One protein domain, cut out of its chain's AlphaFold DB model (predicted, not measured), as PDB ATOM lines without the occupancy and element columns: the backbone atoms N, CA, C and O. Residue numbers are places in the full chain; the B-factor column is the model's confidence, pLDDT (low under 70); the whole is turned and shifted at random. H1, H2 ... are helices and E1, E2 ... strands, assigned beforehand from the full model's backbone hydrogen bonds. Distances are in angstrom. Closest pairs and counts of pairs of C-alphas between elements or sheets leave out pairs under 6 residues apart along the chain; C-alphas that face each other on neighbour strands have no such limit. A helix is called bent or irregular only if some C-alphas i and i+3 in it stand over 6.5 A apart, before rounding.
ATOM      1  N   LEU A   2     -19.400  39.684 -58.304       79.88
ATOM      2  CA  LEU A   2     -19.117  41.067 -57.880       79.88
ATOM      3  C   LEU A   2     -19.042  41.245 -56.351       79.88
ATOM      4  O   LEU A   2     -18.015  41.672 -55.846       79.88
ATOM      5  N   ALA A   3     -20.076  40.822 -55.612       82.31
ATOM      6  CA  ALA A   3     -20.078  40.914 -54.148       82.31
ATOM      7  C   ALA A   3     -18.861  40.228 -53.502       82.31
ATOM      8  O   ALA A   3     -18.252  40.796 -52.611       82.31
ATOM      9  N   ALA A   4     -18.468  39.046 -53.990       81.56
ATOM     10  CA  ALA A   4     -17.320  38.306 -53.466       81.56
ATOM     11  C   ALA A   4     -15.986  39.014 -53.758       81.56
ATOM     12  O   ALA A   4     -15.110  39.042 -52.903       81.56
ATOM     13  N   LEU A   5     -15.843  39.617 -54.943       84.06
ATOM     14  CA  LEU A   5     -14.655  40.399 -55.302       84.06
ATOM     15  C   LEU A   5     -14.463  41.620 -54.401       84.06
ATOM     16  O   LEU A   5     -13.335  42.061 -54.227       84.06
ATOM     17  N   ILE A   6     -15.545  42.152 -53.834       83.50
ATOM     18  CA  ILE A   6     -15.490  43.289 -52.917       83.50
ATOM     19  C   ILE A   6     -15.293  42.798 -51.476       83.50
ATOM     20  O   ILE A   6     -14.389  43.259 -50.786       83.50
ATOM     21  N   THR A   7     -16.095  41.832 -51.018       84.31
ATOM     22  CA  THR A   7     -16.104  41.417 -49.609       84.31
ATOM     23  C   THR A   7     -14.871  40.634 -49.185       84.31
ATOM     24  O   THR A   7     -14.384  40.881 -48.090       84.31
ATOM     25  N   PHE A   8     -14.342  39.720 -50.007       84.94
ATOM     26  CA  PHE A   8     -13.181  38.910 -49.610       84.94
ATOM     27  C   PHE A   8     -11.933  39.759 -49.329       84.94
ATOM     28  O   PHE A   8     -11.348  39.598 -48.260       84.94
ATOM     29  N   PRO A   9     -11.522  40.681 -50.217       84.81
ATOM     30  CA  PRO A   9     -10.393  41.559 -49.924       84.81
ATOM     31  C   PRO A   9     -10.627  42.455 -48.702       84.81
ATOM     32  O   PRO A   9      -9.697  42.672 -47.931       84.81
ATOM     33  N   LEU A  10     -11.859  42.942 -48.500       84.06
ATOM     34  CA  LEU A  10     -12.220  43.763 -47.340       84.06
ATOM     35  C   LEU A  10     -12.106  42.986 -46.027       84.06
ATOM     36  O   LEU A  10     -11.490  43.470 -45.082       84.06
ATOM     37  N   THR A  11     -12.663  41.772 -45.954       83.56
ATOM     38  CA  THR A  11     -12.608  40.964 -44.724       83.56
ATOM     39  C   THR A  11     -11.200  40.476 -44.409       83.56
ATOM     40  O   THR A  11     -10.859  40.324 -43.240       83.56
ATOM     41  N   TRP A  12     -10.370  40.265 -45.433       84.31
ATOM     42  CA  TRP A  12      -8.962  39.897 -45.272       84.31
ATOM     43  C   TRP A  12      -8.034  41.099 -45.035       84.31
ATOM     44  O   TRP A  12      -6.824  40.917 -44.893       84.31
ATOM     45  N   GLY A  13      -8.575  42.322 -45.020       82.75
ATOM     46  CA  GLY A  13      -7.814  43.551 -44.796       82.75
ATOM     47  C   GLY A  13      -6.846  43.906 -45.928       82.75
ATOM     48  O   GLY A  13      -5.869  44.615 -45.699       82.75
ATOM     49  N   TRP A  14      -7.073  43.408 -47.147       86.19
ATOM     50  CA  TRP A  14      -6.231  43.738 -48.302       86.19
ATOM     51  C   TRP A  14      -6.362  45.206 -48.686       86.19
ATOM     52  O   TRP A  14      -5.361  45.831 -49.030       86.19
ATOM     53  N   PHE A  15      -7.570  45.764 -48.581       86.75
ATOM     54  CA  PHE A  15      -7.776  47.201 -48.677       86.75
ATOM     55  C   PHE A  15      -8.717  47.719 -47.590       86.75
ATOM     56  O   PHE A  15      -9.550  46.984 -47.062       86.75
ATOM     57  N   THR A  16      -8.565  48.997 -47.253       83.50
ATOM     58  CA  THR A  16      -9.319  49.703 -46.211       83.50
ATOM     59  C   THR A  16      -9.694  51.097 -46.701       83.50
ATOM     60  O   THR A  16      -8.990  51.666 -47.535       83.50
ATOM     61  N   PHE A  17     -10.797  51.638 -46.185       83.44
ATOM     62  CA  PHE A  17     -11.181  53.029 -46.409       83.44
ATOM     63  C   PHE A  17     -10.928  53.821 -45.138       83.44
ATOM     64  O   PHE A  17     -11.473  53.495 -44.082       83.44
ATOM     65  N   THR A  18     -10.110  54.859 -45.240       80.88
ATOM     66  CA  THR A  18      -9.843  55.786 -44.142       80.88
ATOM     67  C   THR A  18     -10.354  57.164 -44.513       80.88
ATOM     68  O   THR A  18     -10.237  57.586 -45.659       80.88
ATOM     69  N   SER A  19     -10.941  57.870 -43.552       78.62
ATOM     70  CA  SER A  19     -11.289  59.277 -43.747       78.62
ATOM     71  C   SER A  19      -9.995  60.086 -43.859       78.62
ATOM     72  O   SER A  19      -9.147  60.000 -42.970       78.62
ATOM     73  N   ALA A  20      -9.840  60.827 -44.959       68.69
ATOM     74  CA  ALA A  20      -8.669  61.668 -45.207       68.69
ATOM     75  C   ALA A  20      -8.650  62.875 -44.253       68.69
ATOM     76  O   ALA A  20      -7.616  63.241 -43.704       68.69
ATOM     77  N   ASN A  21      -9.833  63.443 -43.989       64.75
ATOM     78  CA  ASN A  21     -10.042  64.576 -43.094       64.75
ATOM     79  C   ASN A  21     -11.184  64.250 -42.128       64.75
ATOM     80  O   ASN A  21     -12.291  63.985 -42.586       64.75
ATOM     81  N   GLY A  22     -10.962  64.361 -40.810       58.62
ATOM     82  CA  GLY A  22     -11.915  63.950 -39.758       58.62
ATOM     83  C   GLY A  22     -13.306  64.612 -39.766       58.62
ATOM     84  O   GLY A  22     -14.142  64.274 -38.933       58.62
ATOM     85  N   SER A  23     -13.567  65.539 -40.689       59.88
ATOM     86  CA  SER A  23     -14.841  66.242 -40.877       59.88
ATOM     87  C   SER A  23     -15.245  66.450 -42.350       59.88
ATOM     88  O   SER A  23     -16.266  67.082 -42.608       59.88
ATOM     89  N   GLY A  24     -14.475  65.940 -43.323       61.41
ATOM     90  CA  GLY A  24     -14.730  66.132 -44.760       61.41
ATOM     91  C   GLY A  24     -15.204  64.859 -45.477       61.41
ATOM     92  O   GLY A  24     -14.970  63.758 -44.981       61.41
ATOM     93  N   PRO A  25     -15.819  64.968 -46.672       65.81
ATOM     94  CA  PRO A  25     -16.300  63.817 -47.446       65.81
ATOM     95  C   PRO A  25     -15.177  63.058 -48.184       65.81
ATOM     96  O   PRO A  25     -15.454  62.150 -48.967       65.81
ATOM     97  N   GLY A  26     -13.913  63.427 -47.955       76.88
ATOM     98  CA  GLY A  26     -12.745  62.797 -48.565       76.88
ATOM     99  C   GLY A  26     -12.373  61.481 -47.884       76.88
ATOM    100  O   GLY A  26     -12.149  61.438 -46.671       76.88
ATOM    101  N   TYR A  27     -12.266  60.423 -48.682       80.19
ATOM    102  CA  TYR A  27     -11.827  59.096 -48.268       80.19
ATOM    103  C   TYR A  27     -10.609  58.650 -49.074       80.19
ATOM    104  O   TYR A  27     -10.499  58.896 -50.271       80.19
ATOM    105  N   GLU A  28      -9.712  57.942 -48.408       82.94
ATOM    106  CA  GLU A  28      -8.551  57.296 -49.004       82.94
ATOM    107  C   GLU A  28      -8.771  55.785 -49.013       82.94
ATOM    108  O   GLU A  28      -9.050  55.174 -47.978       82.94
ATOM    109  N   MET A  29      -8.613  55.165 -50.181       82.38
ATOM    110  CA  MET A  29      -8.458  53.723 -50.296       82.38
ATOM    111  C   MET A  29      -6.990  53.363 -50.076       82.38
ATOM    112  O   MET A  29      -6.112  53.749 -50.857       82.38
ATOM    113  N   ARG A  30      -6.733  52.577 -49.031       84.31
ATOM    114  CA  ARG A  30      -5.399  52.083 -48.690       84.31
ATOM    115  C   ARG A  30      -5.303  50.590 -48.930       84.31
ATOM    116  O   ARG A  30      -6.123  49.846 -48.400       84.31
ATOM    117  N   VAL A  31      -4.290  50.150 -49.668       86.75
ATOM    118  CA  VAL A  31      -3.984  48.728 -49.893       86.75
ATOM    119  C   VAL A  31      -2.757  48.377 -49.065       86.75
ATOM    120  O   VAL A  31      -1.707  48.995 -49.226       86.75
ATOM    121  N   TRP A  32      -2.895  47.432 -48.131       85.19
ATOM    122  CA  TRP A  32      -1.841  47.070 -47.166       85.19
ATOM    123  C   TRP A  32      -1.176  48.273 -46.466       85.19
ATOM    124  O   TRP A  32       0.021  48.267 -46.190       85.19
ATOM    125  N   GLY A  33      -1.959  49.317 -46.185       78.00
ATOM    126  CA  GLY A  33      -1.500  50.529 -45.502       78.00
ATOM    127  C   GLY A  33      -0.937  51.627 -46.409       78.00
ATOM    128  O   GLY A  33      -0.784  52.749 -45.935       78.00
ATOM    129  N   PHE A  34      -0.701  51.355 -47.695       82.69
ATOM    130  CA  PHE A  34      -0.285  52.372 -48.663       82.69
ATOM    131  C   PHE A  34      -1.496  53.049 -49.294       82.69
ATOM    132  O   PHE A  34      -2.426  52.371 -49.733       82.69
ATOM    133  N   GLU A  35      -1.481  54.379 -49.349       83.00
ATOM    134  CA  GLU A  35      -2.490  55.158 -50.062       83.00
ATOM    135  C   GLU A  35      -2.383  54.889 -51.564       83.00
ATOM    136  O   GLU A  35      -1.328  55.070 -52.171       83.00
ATOM    137  N   VAL A  36      -3.480  54.414 -52.153       81.56
ATOM    138  CA  VAL A  36      -3.558  54.132 -53.592       81.56
ATOM    139  C   VAL A  36      -4.426  55.163 -54.295       81.56
ATOM    140  O   VAL A  36      -4.117  55.559 -55.417       81.56
ATOM    141  N   LEU A  37      -5.531  55.573 -53.666       80.31
ATOM    142  CA  LEU A  37      -6.515  56.436 -54.307       80.31
ATOM    143  C   LEU A  37      -7.297  57.262 -53.281       80.31
ATOM    144  O   LEU A  37      -7.993  56.696 -52.441       80.31
ATOM    145  N   GLY A  38      -7.227  58.588 -53.393       78.94
ATOM    146  CA  GLY A  38      -8.120  59.520 -52.703       78.94
ATOM    147  C   GLY A  38      -9.363  59.812 -53.547       78.94
ATOM    148  O   GLY A  38      -9.256  60.089 -54.742       78.94
ATOM    149  N   PHE A  39     -10.550  59.741 -52.949       77.62
ATOM    150  CA  PHE A  39     -11.817  60.035 -53.613       77.62
ATOM    151  C   PHE A  39     -12.809  60.730 -52.675       77.62
ATOM    152  O   PHE A  39     -12.789  60.551 -51.463       77.62
ATOM    153  N   ASP A  40     -13.705  61.526 -53.253       78.12
ATOM    154  CA  ASP A  40     -14.827  62.123 -52.527       78.12
ATOM    155  C   ASP A  40     -16.005  61.134 -52.500       78.12
ATOM    156  O   ASP A  40     -16.384  60.591 -53.545       78.12
ATOM    157  N   ALA A  41     -16.591  60.902 -51.324       73.19
ATOM    158  CA  ALA A  41     -17.756  60.036 -51.147       73.19
ATOM    159  C   ALA A  41     -18.985  60.502 -51.946       73.19
ATOM    160  O   ALA A  41     -19.820  59.675 -52.311       73.19
ATOM    161  N   LEU A  42     -19.092  61.802 -52.231       75.50
ATOM    162  CA  LEU A  42     -20.216  62.392 -52.963       75.50
ATOM    163  C   LEU A  42     -20.082  62.245 -54.484       75.50
ATOM    164  O   LEU A  42     -21.065  62.400 -55.210       75.50
ATOM    165  N   ASN A  43     -18.886  61.930 -54.985       80.88
ATOM    166  CA  ASN A  43     -18.676  61.709 -56.411       80.88
ATOM    167  C   ASN A  43     -19.196  60.337 -56.849       80.88
ATOM    168  O   ASN A  43     -19.249  59.393 -56.067       80.88
ATOM    169  N   ILE A  44     -19.504  60.194 -58.143       77.56
ATOM    170  CA  ILE A  44     -20.033  58.948 -58.735       77.56
ATOM    171  C   ILE A  44     -19.147  57.737 -58.396       77.56
ATOM    172  O   ILE A  44     -19.656  56.659 -58.102       77.56
ATOM    173  N   VAL A  45     -17.822  57.917 -58.398       75.75
ATOM    174  CA  VAL A  45     -16.863  56.865 -58.028       75.75
ATOM    175  C   VAL A  45     -16.985  56.493 -56.549       75.75
ATOM    176  O   VAL A  45     -17.029  55.307 -56.231       75.75
ATOM    177  N   GLY A  46     -17.101  57.479 -55.654       73.50
ATOM    178  CA  GLY A  46     -17.303  57.240 -54.225       73.50
ATOM    179  C   GLY A  46     -18.631  56.554 -53.936       73.50
ATOM    180  O   GLY A  46     -18.659  55.547 -53.229       73.50
ATOM    181  N   LEU A  47     -19.708  57.003 -54.581       76.88
ATOM    182  CA  LEU A  47     -21.024  56.376 -54.500       76.88
ATOM    183  C   LEU A  47     -20.967  54.904 -54.941       76.88
ATOM    184  O   LEU A  47     -21.480  54.034 -54.245       76.88
ATOM    185  N   LEU A  48     -20.304  54.602 -56.062       79.50
ATOM    186  CA  LEU A  48     -20.125  53.229 -56.544       79.50
ATOM    187  C   LEU A  48     -19.267  52.374 -55.602       79.50
ATOM    188  O   LEU A  48     -19.552  51.187 -55.448       79.50
ATOM    189  N   MET A  49     -18.234  52.943 -54.974       75.38
ATOM    190  CA  MET A  49     -17.401  52.217 -54.011       75.38
ATOM    191  C   MET A  49     -18.157  51.903 -52.717       75.38
ATOM    192  O   MET A  49     -18.095  50.766 -52.248       75.38
ATOM    193  N   PHE A  50     -18.905  52.864 -52.167       77.19
ATOM    194  CA  PHE A  50     -19.668  52.677 -50.929       77.19
ATOM    195  C   PHE A  50     -20.940  51.842 -51.133       77.19
ATOM    196  O   PHE A  50     -21.262  51.008 -50.290       77.19
ATOM    197  N   HIS A  51     -21.616  51.984 -52.276       84.31
ATOM    198  CA  HIS A  51     -22.844  51.249 -52.608       84.31
ATOM    199  C   HIS A  51     -22.614  50.056 -53.547       84.31
ATOM    200  O   HIS A  51     -23.562  49.469 -54.075       84.31
ATOM    201  N   GLY A  52     -21.363  49.634 -53.749       83.94
ATOM    202  CA  GLY A  52     -21.035  48.502 -54.620       83.94
ATOM    203  C   GLY A  52     -21.705  47.194 -54.182       83.94
ATOM    204  O   GLY A  52     -22.134  46.398 -55.023       83.94
ATOM    205  N   LEU A  53     -21.860  46.985 -52.868       86.25
ATOM    206  CA  LEU A  53     -22.601  45.842 -52.323       86.25
ATOM    207  C   LEU A  53     -24.113  45.965 -52.540       86.25
ATOM    208  O   LEU A  53     -24.754  44.952 -52.821       86.25
ATOM    209  N   ASP A  54     -24.674  47.173 -52.468       88.12
ATOM    210  CA  ASP A  54     -26.100  47.405 -52.714       88.12
ATOM    211  C   ASP A  54     -26.449  47.094 -54.174       88.12
ATOM    212  O   ASP A  54     -27.405  46.372 -54.453       88.12
ATOM    213  N   ILE A  55     -25.612  47.538 -55.116       88.50
ATOM    214  CA  ILE A  55     -25.767  47.219 -56.543       88.50
ATOM    215  C   ILE A  55     -25.697  45.705 -56.757       88.50
ATOM    216  O   ILE A  55     -26.521  45.126 -57.471       88.50
ATOM    217  N   ALA A  56     -24.738  45.035 -56.111       89.62
ATOM    218  CA  ALA A  56     -24.641  43.585 -56.182       89.62
ATOM    219  C   ALA A  56     -25.907  42.903 -55.634       89.62
ATOM    220  O   ALA A  56     -26.389  41.952 -56.248       89.62
ATOM    221  N   ALA A  57     -26.467  43.388 -54.525       90.38
ATOM    222  CA  ALA A  57     -27.699  42.864 -53.942       90.38
ATOM    223  C   ALA A  57     -28.906  43.052 -54.877       90.38
ATOM    224  O   ALA A  57     -29.645  42.093 -55.116       90.38
ATOM    225  N   VAL A  58     -29.057  44.235 -55.480       92.12
ATOM    226  CA  VAL A  58     -30.122  44.535 -56.454       92.12
ATOM    227  C   VAL A  58     -30.045  43.630 -57.683       92.12
ATOM    228  O   VAL A  58     -31.082  43.252 -58.217       92.12
ATOM    229  N   LEU A  59     -28.849  43.224 -58.120       92.00
ATOM    230  CA  LEU A  59     -28.680  42.261 -59.218       92.00
ATOM    231  C   LEU A  59     -28.930  40.807 -58.781       92.00
ATOM    232  O   LEU A  59     -29.474  40.006 -59.544       92.00
ATOM    233  N   VAL A  60     -28.533  40.444 -57.558       92.75
ATOM    234  CA  VAL A  60     -28.662  39.075 -57.033       92.75
ATOM    235  C   VAL A  60     -30.119  38.710 -56.766       92.75
ATOM    236  O   VAL A  60     -30.526  37.608 -57.126       92.75
ATOM    237  N   ILE A  61     -30.913  39.614 -56.188       93.81
ATOM    238  CA  ILE A  61     -32.319  39.359 -55.834       93.81
ATOM    239  C   ILE A  61     -33.159  38.867 -57.026       93.81
ATOM    240  O   ILE A  61     -33.735  37.782 -56.909       93.81
ATOM    241  N   PRO A  62     -33.244  39.572 -58.172       94.06
ATOM    242  CA  PRO A  62     -34.054  39.128 -59.300       94.06
ATOM    243  C   PRO A  62     -33.500  37.847 -59.925       94.06
ATOM    244  O   PRO A  62     -34.273  36.945 -60.241       94.06
ATOM    245  N   GLY A  63     -32.173  37.713 -60.040       91.69
ATOM    246  CA  GLY A  63     -31.545  36.504 -60.576       91.69
ATOM    247  C   GLY A  63     -31.853  35.270 -59.726       91.69
ATOM    248  O   GLY A  63     -32.368  34.271 -60.231       91.69
ATOM    249  N   ALA A  64     -31.596  35.348 -58.420       90.88
ATOM    250  CA  ALA A  64     -31.873  34.267 -57.481       90.88
ATOM    251  C   ALA A  64     -33.376  33.960 -57.400       90.88
ATOM    252  O   ALA A  64     -33.749  32.787 -57.409       90.88
ATOM    253  N   SER A  65     -34.236  34.984 -57.403       91.75
ATOM    254  CA  SER A  65     -35.695  34.809 -57.374       91.75
ATOM    255  C   SER A  65     -36.217  34.132 -58.639       91.75
ATOM    256  O   SER A  65     -37.037  33.220 -58.551       91.75
ATOM    257  N   TYR A  66     -35.707  34.506 -59.816       92.62
ATOM    258  CA  TYR A  66     -36.056  33.862 -61.083       92.62
ATOM    259  C   TYR A  66     -35.640  32.385 -61.105       92.62
ATOM    260  O   TYR A  66     -36.444  31.519 -61.455       92.62
ATOM    261  N   PHE A  67     -34.409  32.068 -60.682       88.31
ATOM    262  CA  PHE A  67     -33.946  30.680 -60.582       88.31
ATOM    263  C   PHE A  67     -34.765  29.867 -59.578       88.31
ATOM    264  O   PHE A  67     -35.103  28.715 -59.858       88.31
ATOM    265  N   LEU A  68     -35.110  30.466 -58.437       87.31
ATOM    266  CA  LEU A  68     -35.954  29.856 -57.417       87.31
ATOM    267  C   LEU A  68     -37.352  29.550 -57.970       87.31
ATOM    268  O   LEU A  68     -37.831  28.421 -57.861       87.31
ATOM    269  N   TRP A  69     -37.974  30.527 -58.631       87.69
ATOM    270  CA  TRP A  69     -39.283  30.380 -59.263       87.69
ATOM    271  C   TRP A  69     -39.285  29.288 -60.337       87.69
ATOM    272  O   TRP A  69     -40.134  28.391 -60.306       87.69
ATOM    273  N   ARG A  70     -38.288  29.293 -61.230       86.94
ATOM    274  CA  ARG A  70     -38.120  28.261 -62.262       86.94
ATOM    275  C   ARG A  70     -37.985  26.866 -61.645       86.94
ATOM    276  O   ARG A  70     -38.671  25.940 -62.067       86.94
ATOM    277  N   ARG A  71     -37.166  26.723 -60.596       80.38
ATOM    278  CA  ARG A  71     -36.951  25.447 -59.890       80.38
ATOM    279  C   ARG A  71     -38.231  24.921 -59.233       80.38
ATOM    280  O   ARG A  71     -38.437  23.713 -59.222       80.38
ATOM    281  N   MET A  72     -39.084  25.798 -58.698       78.44
ATOM    282  CA  MET A  72     -40.364  25.405 -58.090       78.44
ATOM    283  C   MET A  72     -41.428  24.991 -59.120       78.44
ATOM    284  O   MET A  72     -42.313  24.193 -58.800       78.44
ATOM    285  N   ARG A  73     -41.367  25.533 -60.345       77.81
ATOM    286  CA  ARG A  73     -42.311  25.223 -61.431       77.81
ATOM    287  C   ARG A  73     -42.035  23.853 -62.064       77.81
ATOM    288  O   ARG A  73     -42.984  23.132 -62.371       77.81
ATOM    289  N   ASP A  74     -40.766  23.466 -62.183       69.62
ATOM    290  CA  ASP A  74     -40.327  22.193 -62.771       69.62
ATOM    291  C   ASP A  74     -40.528  21.008 -61.795       69.62
ATOM    292  O   ASP A  74     -39.584  20.443 -61.243       69.62
ATOM    293  N   ARG A  75     -41.789  20.606 -61.573       56.12
ATOM    294  CA  ARG A  75     -42.199  19.508 -60.664       56.12
ATOM    295  C   ARG A  75     -41.920  18.080 -61.185       56.12
ATOM    296  O   ARG A  75     -42.306  17.111 -60.539       56.12
ATOM    297  N   ASP A  86     -30.387  22.103 -53.032       75.06
ATOM    298  CA  ASP A  86     -30.440  23.050 -54.149       75.06
ATOM    299  C   ASP A  86     -31.192  24.349 -53.804       75.06
ATOM    300  O   ASP A  86     -30.851  25.400 -54.343       75.06
ATOM    301  N   LEU A  87     -32.202  24.296 -52.924       79.94
ATOM    302  CA  LEU A  87     -33.081  25.433 -52.624       79.94
ATOM    303  C   LEU A  87     -32.527  26.363 -51.538       79.94
ATOM    304  O   LEU A  87     -32.551  27.582 -51.696       79.94
ATOM    305  N   VAL A  88     -32.003  25.782 -50.452       84.44
ATOM    306  CA  VAL A  88     -31.454  26.523 -49.306       84.44
ATOM    307  C   VAL A  88     -30.420  27.574 -49.730       84.44
ATOM    308  O   VAL A  88     -30.550  28.714 -49.289       84.44
ATOM    309  N   PRO A  89     -29.449  27.280 -50.621       85.94
ATOM    310  CA  PRO A  89     -28.478  28.288 -51.024       85.94
ATOM    311  C   PRO A  89     -29.087  29.466 -51.808       85.94
ATOM    312  O   PRO A  89     -28.626  30.593 -51.652       85.94
ATOM    313  N   LEU A  90     -30.128  29.242 -52.619       88.00
ATOM    314  CA  LEU A  90     -30.824  30.320 -53.341       88.00
ATOM    315  C   LEU A  90     -31.600  31.226 -52.378       88.00
ATOM    316  O   LEU A  90     -31.532  32.447 -52.499       88.00
ATOM    317  N   ILE A  91     -32.296  30.633 -51.405       89.88
ATOM    318  CA  ILE A  91     -33.030  31.380 -50.374       89.88
ATOM    319  C   ILE A  91     -32.055  32.182 -49.507       89.88
ATOM    320  O   ILE A  91     -32.278  33.367 -49.286       89.88
ATOM    321  N   ALA A  92     -30.954  31.567 -49.073       90.50
ATOM    322  CA  ALA A  92     -29.916  32.224 -48.284       90.50
ATOM    323  C   ALA A  92     -29.350  33.472 -48.983       90.50
ATOM    324  O   ALA A  92     -29.227  34.521 -48.354       90.50
ATOM    325  N   LEU A  93     -29.074  33.390 -50.292       91.00
ATOM    326  CA  LEU A  93     -28.624  34.544 -51.075       91.00
ATOM    327  C   LEU A  93     -29.652  35.678 -51.077       91.00
ATOM    328  O   LEU A  93     -29.283  36.827 -50.861       91.00
ATOM    329  N   ILE A  94     -30.934  35.361 -51.283       93.50
ATOM    330  CA  ILE A  94     -32.004  36.367 -51.255       93.50
ATOM    331  C   ILE A  94     -32.091  37.006 -49.867       93.50
ATOM    332  O   ILE A  94     -32.125  38.228 -49.773       93.50
ATOM    333  N   VAL A  95     -32.076  36.208 -48.795       94.88
ATOM    334  CA  VAL A  95     -32.153  36.709 -47.414       94.88
ATOM    335  C   VAL A  95     -30.986  37.645 -47.105       94.88
ATOM    336  O   VAL A  95     -31.220  38.755 -46.634       94.88
ATOM    337  N   ILE A  96     -29.747  37.254 -47.411       94.25
ATOM    338  CA  ILE A  96     -28.565  38.101 -47.184       94.25
ATOM    339  C   ILE A  96     -28.661  39.397 -47.998       94.25
ATOM    340  O   ILE A  96     -28.430  40.474 -47.455       94.25
ATOM    341  N   SER A  97     -29.025  39.320 -49.281       94.25
ATOM    342  CA  SER A  97     -29.129  40.505 -50.142       94.25
ATOM    343  C   SER A  97     -30.233  41.464 -49.695       94.25
ATOM    344  O   SER A  97     -30.007  42.669 -49.643       94.25
ATOM    345  N   VAL A  98     -31.408  40.945 -49.336       95.00
ATOM    346  CA  VAL A  98     -32.532  41.755 -48.852       95.00
ATOM    347  C   VAL A  98     -32.174  42.410 -47.524       95.00
ATOM    348  O   VAL A  98     -32.304  43.618 -47.381       95.00
ATOM    349  N   THR A  99     -31.665  41.640 -46.564       94.31
ATOM    350  CA  THR A  99     -31.308  42.165 -45.237       94.31
ATOM    351  C   THR A  99     -30.169  43.182 -45.305       94.31
ATOM    352  O   THR A  99     -30.213  44.167 -44.576       94.31
ATOM    353  N   GLY A 100     -29.215  43.006 -46.226       91.62
ATOM    354  CA  GLY A 100     -28.171  43.992 -46.512       91.62
ATOM    355  C   GLY A 100     -28.738  45.306 -47.054       91.62
ATOM    356  O   GLY A 100     -28.446  46.362 -46.508       91.62
ATOM    357  N   LEU A 101     -29.634  45.250 -48.047       92.69
ATOM    358  CA  LEU A 101     -30.305  46.452 -48.565       92.69
ATOM    359  C   LEU A 101     -31.168  47.149 -47.509       92.69
ATOM    360  O   LEU A 101     -31.251  48.375 -47.491       92.69
ATOM    361  N   LEU A 102     -31.800  46.385 -46.613       92.69
ATOM    362  CA  LEU A 102     -32.576  46.955 -45.512       92.69
ATOM    363  C   LEU A 102     -31.704  47.747 -44.530       92.69
ATOM    364  O   LEU A 102     -32.211  48.694 -43.933       92.69
ATOM    365  N   LEU A 103     -30.419  47.410 -44.369       91.06
ATOM    366  CA  LEU A 103     -29.499  48.209 -43.553       91.06
ATOM    367  C   LEU A 103     -29.280  49.587 -44.166       91.06
ATOM    368  O   LEU A 103     -29.441  50.586 -43.467       91.06
ATOM    369  N   THR A 104     -28.999  49.634 -45.469       88.25
ATOM    370  CA  THR A 104     -28.844  50.886 -46.220       88.25
ATOM    371  C   THR A 104     -30.143  51.696 -46.206       88.25
ATOM    372  O   THR A 104     -30.137  52.905 -45.977       88.25
ATOM    373  N   PHE A 105     -31.289  51.032 -46.373       89.62
ATOM    374  CA  PHE A 105     -32.594  51.679 -46.266       89.62
ATOM    375  C   PHE A 105     -32.834  52.254 -44.862       89.62
ATOM    376  O   PHE A 105     -33.278  53.392 -44.726       89.62
ATOM    377  N   SER A 106     -32.504  51.501 -43.809       89.94
ATOM    378  CA  SER A 106     -32.650  51.945 -42.421       89.94
ATOM    379  C   SER A 106     -31.758  53.147 -42.105       89.94
ATOM    380  O   SER A 106     -32.223  54.099 -41.476       89.94
ATOM    381  N   SER A 107     -30.512  53.164 -42.584       86.12
ATOM    382  CA  SER A 107     -29.608  54.295 -42.363       86.12
ATOM    383  C   SER A 107     -30.041  55.555 -43.112       86.12
ATOM    384  O   SER A 107     -29.956  56.641 -42.549       86.12
ATOM    385  N   VAL A 108     -30.528  55.425 -44.352       86.44
ATOM    386  CA  VAL A 108     -30.881  56.580 -45.197       86.44
ATOM    387  C   VAL A 108     -32.280  57.122 -44.892       86.44
ATOM    388  O   VAL A 108     -32.451  58.330 -44.771       86.44
ATOM    389  N   PHE A 109     -33.289  56.257 -44.761       88.25
ATOM    390  CA  PHE A 109     -34.692  56.681 -44.652       88.25
ATOM    391  C   PHE A 109     -35.204  56.712 -43.212       88.25
ATOM    392  O   PHE A 109     -35.977  57.595 -42.845       88.25
ATOM    393  N   LEU A 110     -34.780  55.759 -42.379       86.56
ATOM    394  CA  LEU A 110     -35.254  55.630 -40.996       86.56
ATOM    395  C   LEU A 110     -34.318  56.299 -39.984       86.56
ATOM    396  O   LEU A 110     -34.534  56.144 -38.783       86.56
ATOM    397  N   HIS A 111     -33.284  57.015 -40.442       86.31
ATOM    398  CA  HIS A 111     -32.265  57.640 -39.589       86.31
ATOM    399  C   HIS A 111     -31.683  56.657 -38.549       86.31
ATOM    400  O   HIS A 111     -31.417  57.018 -37.405       86.31
ATOM    401  N   GLY A 112     -31.530  55.381 -38.930       83.12
ATOM    402  CA  GLY A 112     -31.033  54.309 -38.063       83.12
ATOM    403  C   GLY A 112     -32.100  53.571 -37.243       83.12
ATOM    404  O   GLY A 112     -31.765  52.677 -36.460       83.12
ATOM    405  N   GLY A 113     -33.387  53.879 -37.421       86.06
ATOM    406  CA  GLY A 113     -34.485  53.157 -36.783       86.06
ATOM    407  C   GLY A 113     -34.431  51.653 -37.081       86.06
ATOM    408  O   GLY A 113     -34.529  51.233 -38.235       86.06
ATOM    409  N   GLY A 114     -34.246  50.837 -36.039       86.31
ATOM    410  CA  GLY A 114     -34.155  49.375 -36.150       86.31
ATOM    411  C   GLY A 114     -32.845  48.840 -36.745       86.31
ATOM    412  O   GLY A 114     -32.740  47.631 -36.960       86.31
ATOM    413  N   TYR A 115     -31.838  49.693 -36.974       90.06
ATOM    414  CA  TYR A 115     -30.575  49.310 -37.616       90.06
ATOM    415  C   TYR A 115     -29.868  48.168 -36.881       90.06
ATOM    416  O   TYR A 115     -29.467  47.187 -37.499       90.06
ATOM    417  N   GLN A 116     -29.775  48.241 -35.550       90.88
ATOM    418  CA  GLN A 116     -29.109  47.211 -34.749       90.88
ATOM    419  C   GLN A 116     -29.784  45.838 -34.884       90.88
ATOM    420  O   GLN A 116     -29.102  44.822 -35.007       90.88
ATOM    421  N   PHE A 117     -31.119  45.798 -34.907       92.06
ATOM    422  CA  PHE A 117     -31.860  44.553 -35.100       92.06
ATOM    423  C   PHE A 117     -31.617  43.972 -36.498       92.06
ATOM    424  O   PHE A 117     -31.295  42.790 -36.629       92.06
ATOM    425  N   LEU A 118     -31.710  44.809 -37.535       92.56
ATOM    426  CA  LEU A 118     -31.424  44.407 -38.912       92.56
ATOM    427  C   LEU A 118     -29.975  43.936 -39.079       92.56
ATOM    428  O   LEU A 118     -29.732  42.982 -39.813       92.56
ATOM    429  N   ALA A 119     -29.024  44.556 -38.374       92.44
ATOM    430  CA  ALA A 119     -27.607  44.217 -38.461       92.44
ATOM    431  C   ALA A 119     -27.343  42.839 -37.860       92.44
ATOM    432  O   ALA A 119     -26.666  42.017 -38.476       92.44
ATOM    433  N   ILE A 120     -27.949  42.548 -36.705       94.56
ATOM    434  CA  ILE A 120     -27.897  41.219 -36.088       94.56
ATOM    435  C   ILE A 120     -28.536  40.184 -37.017       94.56
ATOM    436  O   ILE A 120     -27.934  39.145 -37.277       94.56
ATOM    437  N   LEU A 121     -29.720  40.472 -37.566       94.62
ATOM    438  CA  LEU A 121     -30.414  39.570 -38.487       94.62
ATOM    439  C   LEU A 121     -29.550  39.272 -39.725       94.62
ATOM    440  O   LEU A 121     -29.343  38.105 -40.072       94.62
ATOM    441  N   HIS A 122     -28.993  40.306 -40.356       94.69
ATOM    442  CA  HIS A 122     -28.098  40.163 -41.499       94.69
ATOM    443  C   HIS A 122     -26.867  39.326 -41.137       94.69
ATOM    444  O   HIS A 122     -26.587  38.330 -41.806       94.69
ATOM    445  N   MET A 123     -26.180  39.655 -40.042       95.00
ATOM    446  CA  MET A 123     -24.993  38.933 -39.581       95.00
ATOM    447  C   MET A 123     -25.287  37.451 -39.340       95.00
ATOM    448  O   MET A 123     -24.562  36.589 -39.833       95.00
ATOM    449  N   VAL A 124     -26.382  37.146 -38.644       95.69
ATOM    450  CA  VAL A 124     -26.833  35.775 -38.393       95.69
ATOM    451  C   VAL A 124     -27.073  35.043 -39.717       95.69
ATOM    452  O   VAL A 124     -26.567  33.937 -39.906       95.69
ATOM    453  N   SER A 125     -27.769  35.672 -40.669       93.88
ATOM    454  CA  SER A 125     -28.023  35.077 -41.987       93.88
ATOM    455  C   SER A 125     -26.733  34.779 -42.766       93.88
ATOM    456  O   SER A 125     -26.610  33.711 -43.373       93.88
ATOM    457  N   VAL A 126     -25.735  35.670 -42.690       92.50
ATOM    458  CA  VAL A 126     -24.419  35.492 -43.315       92.50
ATOM    459  C   VAL A 126     -23.661  34.346 -42.656       92.50
ATOM    460  O   VAL A 126     -23.217  33.440 -43.357       92.50
ATOM    461  N   VAL A 127     -23.552  34.336 -41.325       92.81
ATOM    462  CA  VAL A 127     -22.817  33.303 -40.577       92.81
ATOM    463  C   VAL A 127     -23.396  31.916 -40.846       92.81
ATOM    464  O   VAL A 127     -22.653  31.003 -41.204       92.81
ATOM    465  N   PHE A 128     -24.719  31.755 -40.760       91.25
ATOM    466  CA  PHE A 128     -25.357  30.474 -41.068       91.25
ATOM    467  C   PHE A 128     -25.124  30.045 -42.518       91.25
ATOM    468  O   PHE A 128     -24.882  28.865 -42.781       91.25
ATOM    469  N   THR A 129     -25.131  30.989 -43.459       89.44
ATOM    470  CA  THR A 129     -24.841  30.685 -44.864       89.44
ATOM    471  C   THR A 129     -23.395  30.241 -45.054       89.44
ATOM    472  O   THR A 129     -23.166  29.251 -45.744       89.44
ATOM    473  N   LEU A 130     -22.426  30.905 -44.413       87.88
ATOM    474  CA  LEU A 130     -21.012  30.522 -44.461       87.88
ATOM    475  C   LEU A 130     -20.781  29.118 -43.887       87.88
ATOM    476  O   LEU A 130     -20.108  28.309 -44.523       87.88
ATOM    477  N   ILE A 131     -21.397  28.799 -42.744       88.38
ATOM    478  CA  ILE A 131     -21.355  27.454 -42.141       88.38
ATOM    479  C   ILE A 131     -21.940  26.403 -43.096       88.38
ATOM    480  O   ILE A 131     -21.464  25.269 -43.149       88.38
ATOM    481  N   TYR A 132     -22.952  26.774 -43.883       84.38
ATOM    482  CA  TYR A 132     -23.606  25.878 -44.832       84.38
ATOM    483  C   TYR A 132     -22.817  25.659 -46.141       84.38
ATOM    484  O   TYR A 132     -22.991  24.621 -46.782       84.38
ATOM    485  N   ILE A 133     -21.923  26.575 -46.546       84.38
ATOM    486  CA  ILE A 133     -21.134  26.470 -47.794       84.38
ATOM    487  C   ILE A 133     -20.461  25.097 -48.007       84.38
ATOM    488  O   ILE A 133     -20.650  24.549 -49.098       84.38
ATOM    489  N   PRO A 134     -19.705  24.513 -47.048       79.69
ATOM    490  CA  PRO A 134     -19.010  23.235 -47.260       79.69
ATOM    491  C   PRO A 134     -19.956  22.044 -47.459       79.69
ATOM    492  O   PRO A 134     -19.575  21.049 -48.071       79.69
ATOM    493  N   PHE A 135     -21.192  22.146 -46.973       78.62
ATOM    494  CA  PHE A 135     -22.200  21.092 -47.085       78.62
ATOM    495  C   PHE A 135     -23.147  21.306 -48.273       78.62
ATOM    496  O   PHE A 135     -23.874  20.397 -48.666       78.62
ATOM    497  N   GLY A 136     -23.145  22.500 -48.864       74.81
ATOM    498  CA  GLY A 136     -24.007  22.862 -49.979       74.81
ATOM    499  C   GLY A 136     -23.379  22.640 -51.357       74.81
ATOM    500  O   GLY A 136     -22.212  22.290 -51.527       74.81
ATOM    501  N   LYS A 137     -24.165  22.954 -52.389       72.31
ATOM    502  CA  LYS A 137     -23.720  22.971 -53.794       72.31
ATOM    503  C   LYS A 137     -22.570  23.951 -54.057       72.31
ATOM    504  O   LYS A 137     -21.806  23.757 -55.002       72.31
TER     505      LYS A 137
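This is residues 2 to 75 and 86 to 137 of the 221 residues of an uncharacterized protein of Streptomyces fulvorobeus (UniProt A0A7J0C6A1). Three long helices, H3, H4 and H5, pack one on the next with H4 between the other two, and a small three-stranded sheet, E1 E2 E3, sits at one end of the long axis. The short helix H2 joins the sheet to H3, and the short helix H1 packs on the beginning of H3. The printed part has 126 residues, with five named helices and three named strands in the order H1 E1 E2 E3 H2 H3 H4 H5; the sheet, in the order E1 - E2 - E3, is antiparallel, and the class is mostly helix. The whole is only just loose, close to compact, with a radius of gyration of the C-alphas of 17.0 A, and elongated, spanning 57 by 33 by 25 A.

Strands E1, residues 15 to 19, E2, residues 26 to 31, and E3, residues 34 to 40, form a meander, each strand the antiparallel neighbour of the one before. E1 and E2 are a hairpin, with N 16 and O 30 2.8 A apart, within hydrogen-bond range; E2 and E3 are another, with N 29 and O 37 at 2.8 A. H2, residues 44 to 50, is on the sheet at a height of 9.5 A, over E3 and, only just, over E2, where 3 of its C-alphas fall. H1, residues 2 to 11, only grazes the sheet, with its residues 6 to 10. H3, residues 52 to 73, touches H1 with residues 52 to 57 alone, the closest C-alphas being those of Ala 3 and Ala 56, 5.7 A apart. H4, residues 86 to 109, touches H3, with the C-alphas of Ala 57 and Ser 97 closest at 4.7 A; they run opposite ways at a tilt of 37 degrees, only just steep. H5, residues 115 to 135, forms a helical hairpin with H4, opposite ways at a shallow tilt of 22 degrees; the C-alphas of Thr 99 and His 122 are closest, 5.3 A apart. H3 and H5 are apart. Every O i to N i+4 pair is within hydrogen-bond range in H2; the figures are 5 of 6 in H1, 16 of 18 in H3, 19 of 20 in H4 and 15 of 17 in H5.

E1 begins at C-alpha 15, (-7.776, 47.201, -48.677), and E3 measures 17.9 A. H1 begins at C-alpha 2, (-19.117, 41.067, -57.880). From first to last C-alpha H3 measures 32.3 A, H4 35.2 A and H5 30.9 A. H5 is irregular, with C-alphas 131 and 134 7.0 A apart, and ends at C-alpha 135, (-22.200, 21.092, -47.085).

The two C-alphas farthest apart are those of Asn 21 and Arg 75, at 58.1 A. Residues 76 to 85 are not printed, and C-alphas 75 and 86 are 13.9 A apart across this cut. Of the links that are printed whole, none is long. The mean pLDDT of the printed part is 84.4, and residues 20 to 25 and 74 to 75 are under 70.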